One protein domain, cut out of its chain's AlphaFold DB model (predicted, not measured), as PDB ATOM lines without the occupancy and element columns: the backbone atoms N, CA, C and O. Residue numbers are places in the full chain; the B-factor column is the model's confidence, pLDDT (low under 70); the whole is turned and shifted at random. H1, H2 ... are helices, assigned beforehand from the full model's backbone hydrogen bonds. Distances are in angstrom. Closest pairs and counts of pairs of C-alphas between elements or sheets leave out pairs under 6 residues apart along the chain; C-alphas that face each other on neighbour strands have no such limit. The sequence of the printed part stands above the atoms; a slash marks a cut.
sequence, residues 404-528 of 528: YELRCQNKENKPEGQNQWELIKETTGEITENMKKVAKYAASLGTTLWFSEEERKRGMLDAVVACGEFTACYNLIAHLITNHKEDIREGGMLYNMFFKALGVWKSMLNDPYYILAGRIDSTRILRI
ATOM      1  N   TYR A 404      -4.035 -25.133 -32.927       95.75
ATOM      2  CA  TYR A 404      -4.586 -25.923 -34.026       95.75
ATOM      3  C   TYR A 404      -4.867 -27.379 -33.636       95.75
ATOM      4  O   TYR A 404      -5.577 -28.063 -34.356       95.75
ATOM      5  N   GLU A 405      -4.361 -27.862 -32.506       94.62
ATOM      6  CA  GLU A 405      -4.290 -29.291 -32.213       94.62
ATOM      7  C   GLU A 405      -5.657 -29.963 -32.063       94.62
ATOM      8  O   GLU A 405      -5.934 -30.967 -32.720       94.62
ATOM      9  N   LEU A 406      -6.538 -29.388 -31.244       96.75
ATOM     10  CA  LEU A 406      -7.804 -30.017 -30.851       96.75
ATOM     11  C   LEU A 406      -8.988 -29.698 -31.768       96.75
ATOM     12  O   LEU A 406     -10.121 -30.071 -31.475       96.75
ATOM     13  N   ARG A 407      -8.747 -29.046 -32.912       95.38
ATOM     14  CA  ARG A 407      -9.772 -28.910 -33.963       95.38
ATOM     15  C   ARG A 407      -9.961 -30.202 -34.771       95.38
ATOM     16  O   ARG A 407     -10.928 -30.292 -35.521       95.38
ATOM     17  N   CYS A 408      -9.029 -31.156 -34.646       93.50
ATOM     18  CA  CYS A 408      -9.077 -32.498 -35.236       93.50
ATOM     19  C   CYS A 408      -9.409 -32.524 -36.742       93.50
ATOM     20  O   CYS A 408     -10.183 -33.356 -37.201       93.50
ATOM     21  N   GLN A 409      -8.830 -31.618 -37.538       89.25
ATOM     22  CA  GLN A 409      -9.163 -31.479 -38.968       89.25
ATOM     23  C   GLN A 409      -8.379 -32.416 -39.903       89.25
ATOM     24  O   GLN A 409      -8.443 -32.273 -41.125       89.25
ATOM     25  N   ASN A 410      -7.624 -33.369 -39.356       88.50
ATOM     26  CA  ASN A 410      -6.945 -34.391 -40.149       88.50
ATOM     27  C   ASN A 410      -7.891 -35.551 -40.514       88.50
ATOM     28  O   ASN A 410      -8.982 -35.682 -39.966       88.50
ATOM     29  N   LYS A 411      -7.458 -36.406 -41.451       87.25
ATOM     30  CA  LYS A 411      -8.247 -37.548 -41.955       87.25
ATOM     31  C   LYS A 411      -8.674 -38.533 -40.862       87.25
ATOM     32  O   LYS A 411      -9.686 -39.201 -41.018       87.25
ATOM     33  N   GLU A 412      -7.901 -38.616 -39.786       86.94
ATOM     34  CA  GLU A 412      -8.115 -39.537 -38.668       86.94
ATOM     35  C   GLU A 412      -8.995 -38.923 -37.563       86.94
ATOM     36  O   GLU A 412      -9.264 -39.584 -36.568       86.94
ATOM     37  N   ASN A 413      -9.454 -37.671 -37.724       91.12
ATOM     38  CA  ASN A 413     -10.264 -36.939 -36.742       91.12
ATOM     39  C   ASN A 413      -9.635 -36.902 -35.333       91.12
ATOM     40  O   ASN A 413     -10.340 -36.868 -34.322       91.12
ATOM     41  N   LYS A 414      -8.299 -36.877 -35.269       93.62
ATOM     42  CA  LYS A 414      -7.523 -36.917 -34.022       93.62
ATOM     43  C   LYS A 414      -6.788 -35.611 -33.728       93.62
ATOM     44  O   LYS A 414      -6.584 -34.824 -34.656       93.62
ATOM     45  N   PRO A 415      -6.312 -35.385 -32.492       94.50
ATOM     46  CA  PRO A 415      -5.428 -34.266 -32.173       94.50
ATOM     47  C   PRO A 415      -4.217 -34.180 -33.116       94.50
ATOM     48  O   PRO A 415      -3.514 -35.165 -33.381       94.50
ATOM     49  N   GLU A 416      -4.003 -32.999 -33.696       90.75
ATOM     50  CA  GLU A 416      -2.974 -32.782 -34.715       90.75
ATOM     51  C   GLU A 416      -1.569 -32.845 -34.102       90.75
ATOM     52  O   GLU A 416      -1.257 -32.129 -33.161       90.75
ATOM     53  N   GLY A 417      -0.688 -33.681 -34.659       83.12
ATOM     54  CA  GLY A 417       0.672 -33.862 -34.132       83.12
ATOM     55  C   GLY A 417       0.790 -34.875 -32.988       83.12
ATOM     56  O   GLY A 417       1.908 -35.149 -32.555       83.12
ATOM     57  N   GLN A 418      -0.317 -35.487 -32.546       88.25
ATOM     58  CA  GLN A 418      -0.284 -36.507 -31.501       88.25
ATOM     59  C   GLN A 418      -0.110 -37.921 -32.074       88.25
ATOM     60  O   GLN A 418      -1.037 -38.488 -32.656       88.25
ATOM     61  N   ASN A 419       1.074 -38.512 -31.911       86.06
ATOM     62  CA  ASN A 419       1.402 -39.825 -32.485       86.06
ATOM     63  C   ASN A 419       0.911 -41.005 -31.634       86.06
ATOM     64  O   ASN A 419       0.702 -42.086 -32.170       86.06
ATOM     65  N   GLN A 420       0.717 -40.810 -30.328       91.88
ATOM     66  CA  GLN A 420       0.271 -41.859 -29.400       91.88
ATOM     67  C   GLN A 420      -1.186 -41.662 -28.970       91.88
ATOM     68  O   GLN A 420      -1.541 -41.871 -27.813       91.88
ATOM     69  N   TRP A 421      -2.032 -41.206 -29.897       93.25
ATOM     70  CA  TRP A 421      -3.403 -40.822 -29.572       93.25
ATOM     71  C   TRP A 421      -4.229 -41.972 -28.993       93.25
ATOM     72  O   TRP A 421      -4.897 -41.739 -27.995       93.25
ATOM     73  N   GLU A 422      -4.129 -43.191 -29.535       93.38
ATOM     74  CA  GLU A 422      -4.881 -44.351 -29.022       93.38
ATOM     75  C   GLU A 422      -4.605 -44.601 -27.530       93.38
ATOM     76  O   GLU A 422      -5.537 -44.683 -26.735       93.38
ATOM     77  N   LEU A 423      -3.331 -44.573 -27.121       94.00
ATOM     78  CA  LEU A 423      -2.927 -44.711 -25.717       94.00
ATOM     79  C   LEU A 423      -3.486 -43.583 -24.831       94.00
ATOM     80  O   LEU A 423      -3.895 -43.810 -23.697       94.00
ATOM     81  N   ILE A 424      -3.476 -42.344 -25.323       95.69
ATOM     82  CA  ILE A 424      -3.949 -41.182 -24.556       95.69
ATOM     83  C   ILE A 424      -5.474 -41.222 -24.416       95.69
ATOM     84  O   ILE A 424      -6.010 -40.980 -23.332       95.69
ATOM     85  N   LYS A 425      -6.160 -41.569 -25.506       95.50
ATOM     86  CA  LYS A 425      -7.615 -41.664 -25.629       95.50
ATOM     87  C   LYS A 425      -8.218 -42.674 -24.657       95.50
ATOM     88  O   LYS A 425      -9.301 -42.403 -24.145       95.50
ATOM     89  N   GLU A 426      -7.518 -43.763 -24.334       95.06
ATOM     90  CA  GLU A 426      -7.937 -44.709 -23.281       95.06
ATOM     91  C   GLU A 426      -8.223 -44.006 -21.945       95.06
ATOM     92  O   GLU A 426      -9.124 -44.402 -21.209       95.06
ATOM     93  N   THR A 427      -7.485 -42.933 -21.639       94.69
ATOM     94  CA  THR A 427      -7.648 -42.174 -20.391       94.69
ATOM     95  C   THR A 427      -8.452 -40.888 -20.574       94.69
ATOM     96  O   THR A 427      -9.270 -40.541 -19.720       94.69
ATOM     97  N   THR A 428      -8.225 -40.149 -21.664       95.62
ATOM     98  CA  THR A 428      -8.881 -38.855 -21.904       95.62
ATOM     99  C   THR A 428     -10.287 -38.991 -22.477       95.62
ATOM    100  O   THR A 428     -11.042 -38.023 -22.427       95.62
ATOM    101  N   GLY A 429     -10.638 -40.145 -23.041       95.00
ATOM    102  CA  GLY A 429     -11.790 -40.274 -23.923       95.00
ATOM    103  C   GLY A 429     -11.596 -39.536 -25.250       95.00
ATOM    104  O   GLY A 429     -10.525 -38.990 -25.545       95.00
ATOM    105  N   GLU A 430     -12.656 -39.537 -26.055       94.88
ATOM    106  CA  GLU A 430     -12.732 -38.819 -27.329       94.88
ATOM    107  C   GLU A 430     -12.816 -37.301 -27.135       94.88
ATOM    108  O   GLU A 430     -13.425 -36.806 -26.184       94.88
ATOM    109  N   ILE A 431     -12.262 -36.550 -28.090       96.94
ATOM    110  CA  ILE A 431     -12.455 -35.097 -28.130       96.94
ATOM    111  C   ILE A 431     -13.896 -34.816 -28.565       96.94
ATOM    112  O   ILE A 431     -14.316 -35.248 -29.640       96.94
ATOM    113  N   THR A 432     -14.658 -34.080 -27.753       96.75
ATOM    114  CA  THR A 432     -16.074 -33.808 -28.043       96.75
ATOM    115  C   THR A 432     -16.251 -32.840 -29.213       96.75
ATOM    116  O   THR A 432     -15.431 -31.949 -29.444       96.75
ATOM    117  N   GLU A 433     -17.363 -32.964 -29.942       96.19
ATOM    118  CA  GLU A 433     -17.667 -32.075 -31.074       96.19
ATOM    119  C   GLU A 433     -17.779 -30.601 -30.658       96.19
ATOM    120  O   GLU A 433     -17.361 -29.714 -31.401       96.19
ATOM    121  N   ASN A 434     -18.268 -30.319 -29.447       96.38
ATOM    122  CA  ASN A 434     -18.300 -28.955 -28.915       96.38
ATOM    123  C   ASN A 434     -16.884 -28.397 -28.718       96.38
ATOM    124  O   ASN A 434     -16.610 -27.267 -29.118       96.38
ATOM    125  N   MET A 435     -15.956 -29.195 -28.183       97.56
ATOM    126  CA  MET A 435     -14.562 -28.777 -28.025       97.56
ATOM    127  C   MET A 435     -13.885 -28.544 -29.381       97.56
ATOM    128  O   MET A 435     -13.223 -27.520 -29.563       97.56
ATOM    129  N   LYS A 436     -14.127 -29.416 -30.371       97.94
ATOM    130  CA  LYS A 436     -13.629 -29.229 -31.747       97.94
ATOM    131  C   LYS A 436     -14.169 -27.952 -32.388       97.94
ATOM    132  O   LYS A 436     -13.411 -27.234 -33.041       97.94
ATOM    133  N   LYS A 437     -15.457 -27.633 -32.193       97.62
ATOM    134  CA  LYS A 437     -16.076 -26.383 -32.678       97.62
ATOM    135  C   LYS A 437     -15.401 -25.153 -32.075       97.62
ATOM    136  O   LYS A 437     -15.011 -24.259 -32.828       97.62
ATOM    137  N   VAL A 438     -15.203 -25.133 -30.754       98.44
ATOM    138  CA  VAL A 438     -14.513 -24.033 -30.059       98.44
ATOM    139  C   VAL A 438     -13.065 -23.913 -30.537       98.44
ATOM    140  O   VAL A 438     -12.643 -22.820 -30.906       98.44
ATOM    141  N   ALA A 439     -12.324 -25.023 -30.632       98.25
ATOM    142  CA  ALA A 439     -10.944 -25.031 -31.125       98.25
ATOM    143  C   ALA A 439     -10.839 -24.521 -32.571       98.25
ATOM    144  O   ALA A 439      -9.978 -23.702 -32.890       98.25
ATOM    145  N   LYS A 440     -11.751 -24.948 -33.454       97.56
ATOM    146  CA  LYS A 440     -11.810 -24.486 -34.847       97.56
ATOM    147  C   LYS A 440     -12.091 -22.987 -34.937       97.56
ATOM    148  O   LYS A 440     -11.490 -22.314 -35.775       97.56
ATOM    149  N   TYR A 441     -12.991 -22.468 -34.102       97.94
ATOM    150  CA  TYR A 441     -13.290 -21.040 -34.065       97.94
ATOM    151  C   TYR A 441     -12.120 -20.232 -33.488       97.94
ATOM    152  O   TYR A 441     -11.686 -19.276 -34.118       97.94
ATOM    153  N   ALA A 442     -11.521 -20.672 -32.382       98.12
ATOM    154  CA  ALA A 442     -10.341 -20.035 -31.798       98.12
ATOM    155  C   ALA A 442      -9.149 -19.980 -32.774       98.12
ATOM    156  O   ALA A 442      -8.470 -18.960 -32.894       98.12
ATOM    157  N   ALA A 443      -8.914 -21.064 -33.518       96.94
ATOM    158  CA  ALA A 443      -7.846 -21.154 -34.510       96.94
ATOM    159  C   ALA A 443      -8.073 -20.274 -35.758       96.94
ATOM    160  O   ALA A 443      -7.127 -20.063 -36.526       96.94
ATOM    161  N   SER A 444      -9.297 -19.770 -35.980       96.06
ATOM    162  CA  SER A 444      -9.623 -18.902 -37.120       96.06
ATOM    163  C   SER A 444      -9.234 -17.439 -36.898       96.06
ATOM    164  O   SER A 444      -9.045 -16.722 -37.882       96.06
ATOM    165  N   LEU A 445      -9.052 -17.013 -35.641       96.31
ATOM    166  CA  LEU A 445      -8.616 -15.657 -35.313       96.31
ATOM    167  C   LEU A 445      -7.285 -15.350 -36.002       96.31
ATOM    168  O   LEU A 445      -6.321 -16.108 -35.879       96.31
ATOM    169  N   GLY A 446      -7.213 -14.239 -36.729       91.56
ATOM    170  CA  GLY A 446      -5.981 -13.787 -37.369       91.56
ATOM    171  C   GLY A 446      -4.928 -13.283 -36.375       91.56
ATOM    172  O   GLY A 446      -5.180 -13.084 -35.188       91.56
ATOM    173  N   THR A 447      -3.720 -13.023 -36.873       88.94
ATOM    174  CA  THR A 447      -2.675 -12.330 -36.102       88.94
ATOM    175  C   THR A 447      -2.953 -10.821 -36.113       88.94
ATOM    176  O   THR A 447      -2.359 -10.081 -36.892       88.94
ATOM    177  N   THR A 448      -3.889 -10.362 -35.282       92.56
ATOM    178  CA  THR A 448      -4.296  -8.946 -35.153       92.56
ATOM    179  C   THR A 448      -4.100  -8.436 -33.724       92.56
ATOM    180  O   THR A 448      -3.884  -9.219 -32.801       92.56
ATOM    181  N   LEU A 449      -4.163  -7.115 -33.521       91.38
ATOM    182  CA  LEU A 449      -4.184  -6.477 -32.190       91.38
ATOM    183  C   LEU A 449      -5.580  -5.944 -31.827       91.38
ATOM    184  O   LEU A 449      -5.704  -4.984 -31.069       91.38
ATOM    185  N   TRP A 450      -6.608  -6.506 -32.457       94.25
ATOM    186  CA  TRP A 450      -8.008  -6.153 -32.261       94.25
ATOM    187  C   TRP A 450      -8.912  -7.296 -32.711       94.25
ATOM    188  O   TRP A 450      -8.481  -8.167 -33.476       94.25
ATOM    189  N   PHE A 451     -10.172  -7.249 -32.292       96.25
ATOM    190  CA  PHE A 451     -11.228  -8.113 -32.802       96.25
ATOM    191  C   PHE A 451     -12.100  -7.338 -33.798       96.25
ATOM    192  O   PHE A 451     -12.392  -6.152 -33.626       96.25
ATOM    193  N   SER A 452     -12.548  -8.002 -34.859       94.31
ATOM    194  CA  SER A 452     -13.643  -7.492 -35.684       94.31
ATOM    195  C   SER A 452     -14.942  -7.435 -34.878       94.31
ATOM    196  O   SER A 452     -15.102  -8.086 -33.843       94.31
ATOM    197  N   GLU A 453     -15.906  -6.652 -35.356       92.50
ATOM    198  CA  GLU A 453     -17.201  -6.533 -34.688       92.50
ATOM    199  C   GLU A 453     -17.919  -7.887 -34.564       92.50
ATOM    200  O   GLU A 453     -18.445  -8.208 -33.499       92.50
ATOM    201  N   GLU A 454     -17.855  -8.707 -35.615       93.81
ATOM    202  CA  GLU A 454     -18.419 -10.058 -35.636       93.81
ATOM    203  C   GLU A 454     -17.715 -11.001 -34.653       93.81
ATOM    204  O   GLU A 454     -18.376 -11.735 -33.918       93.81
ATOM    205  N   GLU A 455     -16.382 -10.954 -34.573       96.06
ATOM    206  CA  GLU A 455     -15.616 -11.736 -33.593       96.06
ATOM    207  C   GLU A 455     -15.982 -11.362 -32.150       96.06
ATOM    208  O   GLU A 455     -16.099 -12.246 -31.300       96.06
ATOM    209  N   ARG A 456     -16.229 -10.077 -31.864       93.81
ATOM    210  CA  ARG A 456     -16.683  -9.639 -30.532       93.81
ATOM    211  C   ARG A 456     -18.082 -10.147 -30.208       93.81
ATOM    212  O   ARG A 456     -18.283 -10.699 -29.130       93.81
ATOM    213  N   LYS A 457     -19.033  -9.997 -31.137       93.06
ATOM    214  CA  LYS A 457     -20.426 -10.448 -30.957       93.06
ATOM    215  C   LYS A 457     -20.531 -11.956 -30.755       93.06
ATOM    216  O   LYS A 457     -21.410 -12.413 -30.034       93.06
ATOM    217  N   ARG A 458     -19.638 -12.720 -31.381       94.88
ATOM    218  CA  ARG A 458     -19.622 -14.185 -31.322       94.88
ATOM    219  C   ARG A 458     -18.714 -14.760 -30.231       94.88
ATOM    220  O   ARG A 458     -18.586 -15.972 -30.153       94.88
ATOM    221  N   GLY A 459     -18.088 -13.946 -29.381       96.12
ATOM    222  CA  GLY A 459     -17.310 -14.479 -28.257       96.12
ATOM    223  C   GLY A 459     -15.934 -15.027 -28.620       96.12
ATOM    224  O   GLY A 459     -15.482 -15.991 -28.009       96.12
ATOM    225  N   MET A 460     -15.243 -14.435 -29.600       98.06
ATOM    226  CA  MET A 460     -13.901 -14.880 -29.999       98.06
ATOM    227  C   MET A 460     -12.905 -14.892 -28.831       98.06
ATOM    228  O   MET A 460     -12.154 -15.852 -28.682       98.06
ATOM    229  N   LEU A 461     -12.919 -13.865 -27.975       98.19
ATOM    230  CA  LEU A 461     -12.095 -13.833 -26.761       98.19
ATOM    231  C   LEU A 461     -12.352 -15.069 -25.885       98.19
ATOM    232  O   LEU A 461     -11.417 -15.795 -25.551       98.19
ATOM    233  N   ASP A 462     -13.619 -15.310 -25.555       98.31
ATOM    234  CA  ASP A 462     -14.061 -16.396 -24.683       98.31
ATOM    235  C   ASP A 462     -13.634 -17.753 -25.263       98.31
ATOM    236  O   ASP A 462     -13.063 -18.583 -24.558       98.31
ATOM    237  N   ALA A 463     -13.836 -17.953 -26.572       98.62
ATOM    238  CA  ALA A 463     -13.457 -19.172 -27.278       98.62
ATOM    239  C   ALA A 463     -11.939 -19.409 -27.298       98.62
ATOM    240  O   ALA A 463     -11.495 -20.537 -27.097       98.62
ATOM    241  N   VAL A 464     -11.125 -18.369 -27.517       98.75
ATOM    242  CA  VAL A 464      -9.658 -18.508 -27.546       98.75
ATOM    243  C   VAL A 464      -9.092 -18.760 -26.146       98.75
ATOM    244  O   VAL A 464      -8.171 -19.567 -26.009       98.75
ATOM    245  N   VAL A 465      -9.642 -18.123 -25.106       98.81
ATOM    246  CA  VAL A 465      -9.248 -18.390 -23.712       98.81
ATOM    247  C   VAL A 465      -9.609 -19.823 -23.320       98.81
ATOM    248  O   VAL A 465      -8.726 -20.554 -22.878       98.81
ATOM    249  N   ALA A 466     -10.851 -20.254 -23.568       98.75
ATOM    250  CA  ALA A 466     -11.285 -21.630 -23.321       98.75
ATOM    251  C   ALA A 466     -10.429 -22.644 -24.097       98.75
ATOM    252  O   ALA A 466      -9.981 -23.645 -23.544       98.75
ATOM    253  N   CYS A 467     -10.106 -22.345 -25.361       98.81
ATOM    254  CA  CYS A 467      -9.202 -23.169 -26.157       98.81
ATOM    255  C   CYS A 467      -7.811 -23.289 -25.532       98.81
ATOM    256  O   CYS A 467      -7.273 -24.395 -25.475       98.81
ATOM    257  N   GLY A 468      -7.257 -22.197 -25.000       98.75
ATOM    258  CA  GLY A 468      -6.008 -22.230 -24.237       98.75
ATOM    259  C   GLY A 468      -6.089 -23.123 -23.000       98.75
ATOM    260  O   GLY A 468      -5.158 -23.876 -22.732       98.75
ATOM    261  N   GLU A 469      -7.209 -23.079 -22.278       98.81
ATOM    262  CA  GLU A 469      -7.451 -23.884 -21.075       98.81
ATOM    263  C   GLU A 469      -7.489 -25.387 -21.384       98.81
ATOM    264  O   GLU A 469      -6.697 -26.158 -20.828       98.81
ATOM    265  N   PHE A 470      -8.369 -25.820 -22.294       98.75
ATOM    266  CA  PHE A 470      -8.532 -27.248 -22.572       98.75
ATOM    267  C   PHE A 470      -7.363 -27.835 -23.375       98.75
ATOM    268  O   PHE A 470      -7.002 -28.991 -23.153       98.75
ATOM    269  N   THR A 471      -6.713 -27.053 -24.247       98.62
ATOM    270  CA  THR A 471      -5.542 -27.523 -25.010       98.62
ATOM    271  C   THR A 471      -4.333 -27.697 -24.106       98.62
ATOM    272  O   THR A 471      -3.620 -28.697 -24.224       98.62
ATOM    273  N   ALA A 472      -4.132 -26.782 -23.151       98.75
ATOM    274  CA  ALA A 472      -3.059 -26.923 -22.181       98.75
ATOM    275  C   ALA A 472      -3.282 -28.137 -21.265       98.75
ATOM    276  O   ALA A 472      -2.340 -28.881 -20.980       98.75
ATOM    277  N   CYS A 473      -4.532 -28.376 -20.858       98.75
ATOM    278  CA  CYS A 473      -4.905 -29.533 -20.053       98.75
ATOM    279  C   CYS A 473      -4.674 -30.858 -20.776       98.75
ATOM    280  O   CYS A 473      -4.011 -31.742 -20.230       98.75
ATOM    281  N   TYR A 474      -5.177 -30.979 -22.007       98.50
ATOM    282  CA  TYR A 474      -4.984 -32.168 -22.829       98.50
ATOM    283  C   TYR A 474      -3.498 -32.485 -23.005       98.50
ATOM    284  O   TYR A 474      -3.068 -33.607 -22.749       98.50
ATOM    285  N   ASN A 475      -2.697 -31.482 -23.369       97.94
ATOM    286  CA  ASN A 475      -1.281 -31.683 -23.664       97.94
ATOM    287  C   ASN A 475      -0.428 -31.988 -22.440       97.94
ATOM    288  O   ASN A 475       0.542 -32.740 -22.547       97.94
ATOM    289  N   LEU A 476      -0.791 -31.461 -21.267       97.88
ATOM    290  CA  LEU A 476      -0.162 -31.888 -20.024       97.88
ATOM    291  C   LEU A 476      -0.463 -33.369 -19.752       97.88
ATOM    292  O   LEU A 476       0.464 -34.135 -19.516       97.88
ATOM    293  N   ILE A 477      -1.731 -33.787 -19.825       97.56
ATOM    294  CA  ILE A 477      -2.131 -35.188 -19.597       97.56
ATOM    295  C   ILE A 477      -1.435 -36.116 -20.599       97.56
ATOM    296  O   ILE A 477      -0.825 -37.106 -20.196       97.56
ATOM    297  N   ALA A 478      -1.463 -35.765 -21.885       96.81
ATOM    298  CA  ALA A 478      -0.805 -36.511 -22.946       96.81
ATOM    299  C   ALA A 478       0.700 -36.667 -22.689       96.81
ATOM    300  O   ALA A 478       1.232 -37.774 -22.766       96.81
ATOM    301  N   HIS A 479       1.383 -35.581 -22.310       95.50
ATOM    302  CA  HIS A 479       2.803 -35.623 -21.968       95.50
ATOM    303  C   HIS A 479       3.100 -36.601 -20.822       95.50
ATOM    304  O   HIS A 479       4.070 -37.359 -20.907       95.50
ATOM    305  N   LEU A 480       2.271 -36.595 -19.773       95.00
ATOM    306  CA  LEU A 480       2.436 -37.459 -18.603       95.00
ATOM    307  C   LEU A 480       2.199 -38.934 -18.947       95.00
ATOM    308  O   LEU A 480       3.001 -39.774 -18.554       95.00
ATOM    309  N   ILE A 481       1.165 -39.242 -19.734       94.81
ATOM    310  CA  ILE A 481       0.874 -40.613 -20.191       94.81
ATOM    311  C   ILE A 481       2.023 -41.151 -21.051       94.81
ATOM    312  O   ILE A 481       2.491 -42.267 -20.834       94.81
ATOM    313  N   THR A 482       2.503 -40.354 -22.008       92.75
ATOM    314  CA  THR A 482       3.537 -40.773 -22.962       92.75
ATOM    315  C   THR A 482       4.916 -40.927 -22.322       92.75
ATOM    316  O   THR A 482       5.663 -41.834 -22.687       92.75
ATOM    317  N   ASN A 483       5.288 -40.045 -21.387       91.50
ATOM    318  CA  ASN A 483       6.672 -39.966 -20.903       91.50
ATOM    319  C   ASN A 483       6.869 -40.420 -19.452       91.50
ATOM    320  O   ASN A 483       7.987 -40.808 -19.110       91.50
ATOM    321  N   HIS A 484       5.815 -40.402 -18.629       91.00
ATOM    322  CA  HIS A 484       5.893 -40.556 -17.167       91.00
ATOM    323  C   HIS A 484       4.824 -41.515 -16.609       91.00
ATOM    324  O   HIS A 484       4.341 -41.337 -15.492       91.00
ATOM    325  N   LYS A 485       4.447 -42.548 -17.379       88.25
ATOM    326  CA  LYS A 485       3.398 -43.524 -17.012       88.25
ATOM    327  C   LYS A 485       3.629 -44.191 -15.645       88.25
ATOM    328  O   LYS A 485       2.683 -44.393 -14.893       88.25
ATOM    329  N   GLU A 486       4.879 -44.493 -15.302       86.88
ATOM    330  CA  GLU A 486       5.226 -45.102 -14.009       86.88
ATOM    331  C   GLU A 486       5.071 -44.137 -12.826       86.88
ATOM    332  O   GLU A 486       4.815 -44.573 -11.706       86.88
ATOM    333  N   ASP A 487       5.183 -42.828 -13.058       86.88
ATOM    334  CA  ASP A 487       5.112 -41.813 -12.004       86.88
ATOM    335  C   ASP A 487       3.671 -41.375 -11.692       86.88
ATOM    336  O   ASP A 487       3.441 -40.707 -10.681       86.88
ATOM    337  N   ILE A 488       2.698 -41.748 -12.537       90.38
ATOM    338  CA  ILE A 488       1.264 -41.446 -12.361       90.38
ATOM    339  C   ILE A 488       0.461 -42.596 -11.726       90.38
ATOM    340  O   ILE A 488      -0.754 -42.469 -11.590       90.38
ATOM    341  N   ARG A 489       1.102 -43.708 -11.336       87.81
ATOM    342  CA  ARG A 489       0.465 -44.809 -10.581       87.81
ATOM    343  C   ARG A 489       0.253 -44.438  -9.112       87.81
ATOM    344  O   ARG A 489       0.850 -43.475  -8.635       87.81
ATOM    345  N   GLU A 490      -0.583 -45.179  -8.389       84.56
ATOM    346  CA  GLU A 490      -0.840 -44.918  -6.965       84.56
ATOM    347  C   GLU A 490       0.466 -44.916  -6.149       84.56
ATOM    348  O   GLU A 490       1.345 -45.755  -6.353       84.56
ATOM    349  N   GLY A 491       0.638 -43.904  -5.291       80.81
ATOM    350  CA  GLY A 491       1.898 -43.636  -4.581       80.81
ATOM    351  C   GLY A 491       3.010 -42.993  -5.430       80.81
ATOM    352  O   GLY A 491       4.062 -42.645  -4.897       80.81
ATOM    353  N   GLY A 492       2.798 -42.805  -6.736       81.81
ATOM    354  CA  GLY A 492       3.716 -42.119  -7.644       81.81
ATOM    355  C   GLY A 492       3.737 -40.600  -7.447       81.81
ATOM    356  O   GLY A 492       2.744 -39.984  -7.053       81.81
ATOM    357  N   MET A 493       4.875 -39.969  -7.759       87.06
ATOM    358  CA  MET A 493       5.103 -38.532  -7.522       87.06
ATOM    359  C   MET A 493       4.147 -37.616  -8.302       87.06
ATOM    360  O   MET A 493       3.909 -36.482  -7.890       87.06
ATOM    361  N   LEU A 494       3.598 -38.080  -9.429       91.38
ATOM    362  CA  LEU A 494       2.695 -37.298 -10.276       91.38
ATOM    363  C   LEU A 494       1.218 -37.667 -10.097       91.38
ATOM    364  O   LEU A 494       0.376 -36.994 -10.689       91.38
ATOM    365  N   TYR A 495       0.890 -38.676  -9.281       92.50
ATOM    366  CA  TYR A 495      -0.465 -39.222  -9.138       92.50
ATOM    367  C   TYR A 495      -1.517 -38.133  -8.872       92.50
ATOM    368  O   TYR A 495      -2.427 -37.918  -9.674       92.50
ATOM    369  N   ASN A 496      -1.345 -37.362  -7.793       92.94
ATOM    370  CA  ASN A 496      -2.310 -36.331  -7.394       92.94
ATOM    371  C   ASN A 496      -2.477 -35.237  -8.459       92.94
ATOM    372  O   ASN A 496      -3.591 -34.796  -8.743       92.94
ATOM    373  N   MET A 497      -1.372 -34.803  -9.071       94.69
ATOM    374  CA  MET A 497      -1.391 -33.781 -10.119       94.69
ATOM    375  C   MET A 497      -2.106 -34.295 -11.375       94.69
ATOM    376  O   MET A 497      -2.935 -33.585 -11.944       94.69
ATOM    377  N   PHE A 498      -1.804 -35.529 -11.783       96.50
ATOM    378  CA  PHE A 498      -2.400 -36.178 -12.942       96.50
ATOM    379  C   PHE A 498      -3.914 -36.319 -12.785       96.50
ATOM    380  O   PHE A 498      -4.662 -35.859 -13.646       96.50
ATOM    381  N   PHE A 499      -4.383 -36.870 -11.662       96.31
ATOM    382  CA  PHE A 499      -5.816 -37.052 -11.429       96.31
ATOM    383  C   PHE A 499      -6.561 -35.731 -11.223       96.31
ATOM    384  O   PHE A 499      -7.710 -35.611 -11.650       96.31
ATOM    385  N   LYS A 500      -5.906 -34.699 -10.674       96.94
ATOM    386  CA  LYS A 500      -6.471 -33.343 -10.638       96.94
ATOM    387  C   LYS A 500      -6.653 -32.771 -12.048       96.94
ATOM    388  O   LYS A 500      -7.728 -32.256 -12.353       96.94
ATOM    389  N   ALA A 501      -5.645 -32.887 -12.916       98.00
ATOM    390  CA  ALA A 501      -5.752 -32.461 -14.312       98.00
ATOM    391  C   ALA A 501      -6.826 -33.262 -15.065       98.00
ATOM    392  O   ALA A 501      -7.652 -32.676 -15.759       98.00
ATOM    393  N   LEU A 502      -6.878 -34.582 -14.866       98.12
ATOM    394  CA  LEU A 502      -7.872 -35.455 -15.488       98.12
ATOM    395  C   LEU A 502      -9.304 -35.139 -15.027       98.12
ATOM    396  O   LEU A 502     -10.227 -35.178 -15.834       98.12
ATOM    397  N   GLY A 503      -9.503 -34.795 -13.751       98.19
ATOM    398  CA  GLY A 503     -10.799 -34.345 -13.243       98.19
ATOM    399  C   GLY A 503     -11.275 -33.069 -13.942       98.19
ATOM    400  O   GLY A 503     -12.403 -33.015 -14.428       98.19
ATOM    401  N   VAL A 504     -10.387 -32.077 -14.075       98.19
ATOM    402  CA  VAL A 504     -10.677 -30.827 -14.798       98.19
ATOM    403  C   VAL A 504     -10.940 -31.088 -16.285       98.19
ATOM    404  O   VAL A 504     -11.883 -30.533 -16.846       98.19
ATOM    405  N   TRP A 505     -10.162 -31.974 -16.914       98.50
ATOM    406  CA  TRP A 505     -10.382 -32.420 -18.291       98.50
ATOM    407  C   TRP A 505     -11.779 -33.011 -18.490       98.50
ATOM    408  O   TRP A 505     -12.498 -32.593 -19.394       98.50
ATOM    409  N   LYS A 506     -12.205 -33.923 -17.606       98.00
ATOM    410  CA  LYS A 506     -13.542 -34.534 -17.663       98.00
ATOM    411  C   LYS A 506     -14.660 -33.496 -17.560       98.00
ATOM    412  O   LYS A 506     -15.648 -33.601 -18.279       98.00
ATOM    413  N   SER A 507     -14.501 -32.467 -16.726       98.19
ATOM    414  CA  SER A 507     -15.452 -31.350 -16.686       98.19
ATOM    415  C   SER A 507     -15.481 -30.564 -18.003       98.19
ATOM    416  O   SER A 507     -16.563 -30.192 -18.458       98.19
ATOM    417  N   MET A 508     -14.327 -30.367 -18.651       98.06
ATOM    418  CA  MET A 508     -14.234 -29.662 -19.937       98.06
ATOM    419  C   MET A 508     -14.776 -30.450 -21.134       98.06
ATOM    420  O   MET A 508     -15.192 -29.843 -22.118       98.06
ATOM    421  N   LEU A 509     -14.817 -31.786 -21.062       96.75
ATOM    422  CA  LEU A 509     -15.501 -32.597 -22.076       96.75
ATOM    423  C   LEU A 509     -16.998 -32.260 -22.142       96.75
ATOM    424  O   LEU A 509     -17.553 -32.178 -23.238       96.75
ATOM    425  N   ASN A 510     -17.623 -32.020 -20.983       95.19
ATOM    426  CA  ASN A 510     -19.026 -31.617 -20.882       95.19
ATOM    427  C   ASN A 510     -19.222 -30.141 -21.255       95.19
ATOM    428  O   ASN A 510     -20.132 -29.805 -22.011       95.19
ATOM    429  N   ASP A 511     -18.358 -29.266 -20.738       96.88
ATOM    430  CA  ASP A 511     -18.382 -27.834 -21.016       96.88
ATOM    431  C   ASP A 511     -16.972 -27.313 -21.348       96.88
ATOM    432  O   ASP A 511     -16.192 -27.064 -20.426       96.88
ATOM    433  N   PRO A 512     -16.641 -27.049 -22.628       97.75
ATOM    434  CA  PRO A 512     -15.333 -26.509 -23.013       97.75
ATOM    435  C   PRO A 512     -14.957 -25.193 -22.317       97.75
ATOM    436  O   PRO A 512     -13.780 -24.855 -22.257       97.75
ATOM    437  N   TYR A 513     -15.938 -24.460 -21.781       98.31
ATOM    438  CA  TYR A 513     -15.760 -23.204 -21.055       98.31
ATOM    439  C   TYR A 513     -15.729 -23.392 -19.529       98.31
ATOM    440  O   TYR A 513     -15.800 -22.406 -18.803       98.31
ATOM    441  N   TYR A 514     -15.633 -24.625 -19.018       98.25
ATOM    442  CA  TYR A 514     -15.759 -24.943 -17.589       98.25
ATOM    443  C   TYR A 514     -14.837 -24.112 -16.680       98.25
ATOM    444  O   TYR A 514     -15.286 -23.601 -15.653       98.25
ATOM    445  N   ILE A 515     -13.553 -23.962 -17.034       98.06
ATOM    446  CA  ILE A 515     -12.621 -23.167 -16.219       98.06
ATOM    447  C   ILE A 515     -12.978 -21.681 -16.324       98.06
ATOM    448  O   ILE A 515     -13.148 -21.039 -15.286       98.06
ATOM    449  N   LEU A 516     -13.179 -21.158 -17.539       97.69
ATOM    450  CA  LEU A 516     -13.616 -19.777 -17.758       97.69
ATOM    451  C   LEU A 516     -14.902 -19.426 -16.983       97.69
ATOM    452  O   LEU A 516     -14.959 -18.379 -16.339       97.69
ATOM    453  N   ALA A 517     -15.898 -20.312 -16.967       96.62
ATOM    454  CA  ALA A 517     -17.154 -20.155 -16.226       96.62
ATOM    455  C   ALA A 517     -16.968 -20.096 -14.703       96.62
ATOM    456  O   ALA A 517     -17.816 -19.550 -14.004       96.62
ATOM    457  N   GLY A 518     -15.853 -20.618 -14.183       95.38
ATOM    458  CA  GLY A 518     -15.457 -20.449 -12.786       95.38
ATOM    459  C   GLY A 518     -14.721 -19.136 -12.494       95.38
ATOM    460  O   GLY A 518     -14.535 -18.800 -11.328       95.38
ATOM    461  N   ARG A 519     -14.280 -18.396 -13.521       94.44
ATOM    462  CA  ARG A 519     -13.506 -17.145 -13.382       94.44
ATOM    463  C   ARG A 519     -14.342 -15.893 -13.598       94.44
ATOM    464  O   ARG A 519     -14.087 -14.861 -12.970       94.44
ATOM    465  N   ILE A 520     -15.306 -15.963 -14.510       93.56
ATOM    466  CA  ILE A 520     -16.194 -14.858 -14.871       93.56
ATOM    467  C   ILE A 520     -17.654 -15.278 -14.738       93.56
ATOM    468  O   ILE A 520     -17.969 -16.462 -14.707       93.56
ATOM    469  N   ASP A 521     -18.543 -14.290 -14.663       87.56
ATOM    470  CA  ASP A 521     -19.990 -14.508 -14.664       87.56
ATOM    471  C   ASP A 521     -20.398 -15.337 -15.895       87.56
ATOM    472  O   ASP A 521     -20.250 -14.890 -17.036       87.56
ATOM    473  N   SER A 522     -20.886 -16.557 -15.653       81.50
ATOM    474  CA  SER A 522     -21.184 -17.550 -16.688       81.50
ATOM    475  C   SER A 522     -22.279 -17.093 -17.652       81.50
ATOM    476  O   SER A 522     -22.274 -17.505 -18.812       81.50
ATOM    477  N   THR A 523     -23.160 -16.183 -17.219       80.56
ATOM    478  CA  THR A 523     -24.194 -15.570 -18.070       80.56
ATOM    479  C   THR A 523     -23.611 -14.625 -19.123       80.56
ATOM    480  O   THR A 523     -24.274 -14.300 -20.106       80.56
ATOM    481  N   ARG A 524     -22.354 -14.196 -18.948       85.25
ATOM    482  CA  ARG A 524     -21.642 -13.279 -19.851       85.25
ATOM    483  C   ARG A 524     -20.712 -13.988 -20.833       85.25
ATOM    484  O   ARG A 524     -20.030 -13.288 -21.591       85.25
ATOM    485  N   ILE A 525     -20.652 -15.323 -20.784       88.44
ATOM    486  CA  ILE A 525     -19.865 -16.145 -21.706       88.44
ATOM    487  C   ILE A 525     -20.653 -16.339 -22.995       88.44
ATOM    488  O   ILE A 525     -21.761 -16.874 -22.995       88.44
ATOM    489  N   LEU A 526     -20.045 -15.944 -24.103       88.06
ATOM    490  CA  LEU A 526     -20.585 -16.136 -25.438       88.06
ATOM    491  C   LEU A 526     -20.119 -17.500 -25.969       88.06
ATOM    492  O   LEU A 526     -18.968 -17.677 -26.371       88.06
ATOM    493  N   ARG A 527     -21.024 -18.483 -25.913       90.88
ATOM    494  CA  ARG A 527     -20.790 -19.870 -26.346       90.88
ATOM    495  C   ARG A 527     -21.048 -20.007 -27.850       90.88
ATOM    496  O   ARG A 527     -22.048 -19.490 -28.345       90.88
ATOM    497  N   ILE A 528     -20.139 -20.690 -28.548       85.81
ATOM    498  CA  ILE A 528     -20.187 -20.946 -30.001       85.81
ATOM    499  C   ILE A 528     -20.967 -22.207 -30.351       85.81
ATOM    500  O   ILE A 528     -20.814 -23.214 -29.624       85.81
TER     501      ILE A 528
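What this domain is: This is residues 404 to 528 of the 528 residues of the protein "PNPLA domain-containing protein" of Flavobacteriaceae bacterium R33 (UniProt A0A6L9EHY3). One long helix, H4, runs through the middle of the domain, and shorter helices cross it: H1 and H2 on one side, H6 and H7 on another. H6 folds back across H4 after the turn at H5, while the short helices H3 and H5 lie toward the two ends of the long axis. The printed part has 125 residues, with seven named helices, H1 to H7 in chain order, and no named strand; the class is all helix, and the helix packing is mostly crossed. The whole is compact, with a radius of gyration of the C-alphas of 15.5 A, and spans 50 by 35 by 25 A.

How they stand to each other: H4, residues 460 to 483, is a hub, touching four helices. H6, residues 495 to 510, is the other hub, also touching four; it touches residues 470 to 480 of H4 at a steep tilt of 40 degrees, opposite ways, the closest C-alphas being those of Cys 473 and Trp 505, 6.4 A apart. H2, residues 433 to 442, touches residues 460 to 467 of H4 at a steep tilt of 64 degrees, opposite ways, with the C-alphas of Ala 442 and Val 464 closest at 4.6 A. H7, residues 514 to 519, touches residues 462 to 469 of H4 at a steep tilt of 59 degrees, opposite ways; the closest C-alphas are those of Ala 466 and Leu 516, 6.3 A apart. H1, residues 421 to 428, touches residues 474 to 482 of H4, only just about perpendicular at 73 degrees, with the C-alphas of Ile 424 and Ala 478 closest at 5.9 A. H5, residues 485 to 488, and H6 touch only at the corner, the C-alphas of Ile 488 and Tyr 495 being closest at 4.3 A. H3, residues 453 to 457, touches no helix. Every O i to N i+4 pair is within hydrogen-bond range in H2, H3, H4 and H7, against 3 of 4 in H1 and 11 of 12 in H6; H5 is too short for such a pair.

Where its parts are: H4 begins with C-alpha 460 at (-13.901, -14.880, -29.999) and ends with C-alpha 483 at (6.672, -39.966, -20.903), 33.7 A away. H6 measures 23.2 A and ends with C-alpha 510 at (-19.026, -31.617, -20.882). H2 measures 14.1 A, H1 9.6 A, H7 9.1 A, H3 6.3 A and H5 5.5 A.

The domain as a whole: The two C-alphas farthest apart are those of Glu 453 and Gly 491, at 51.5 A. The printed part has no cut and ends at Ile 528, the chain's last residue. No link between helices is long, but residues 404 to 420 hold no named element. The mean pLDDT of the printed part is 94.1, and no printed residue is under 70.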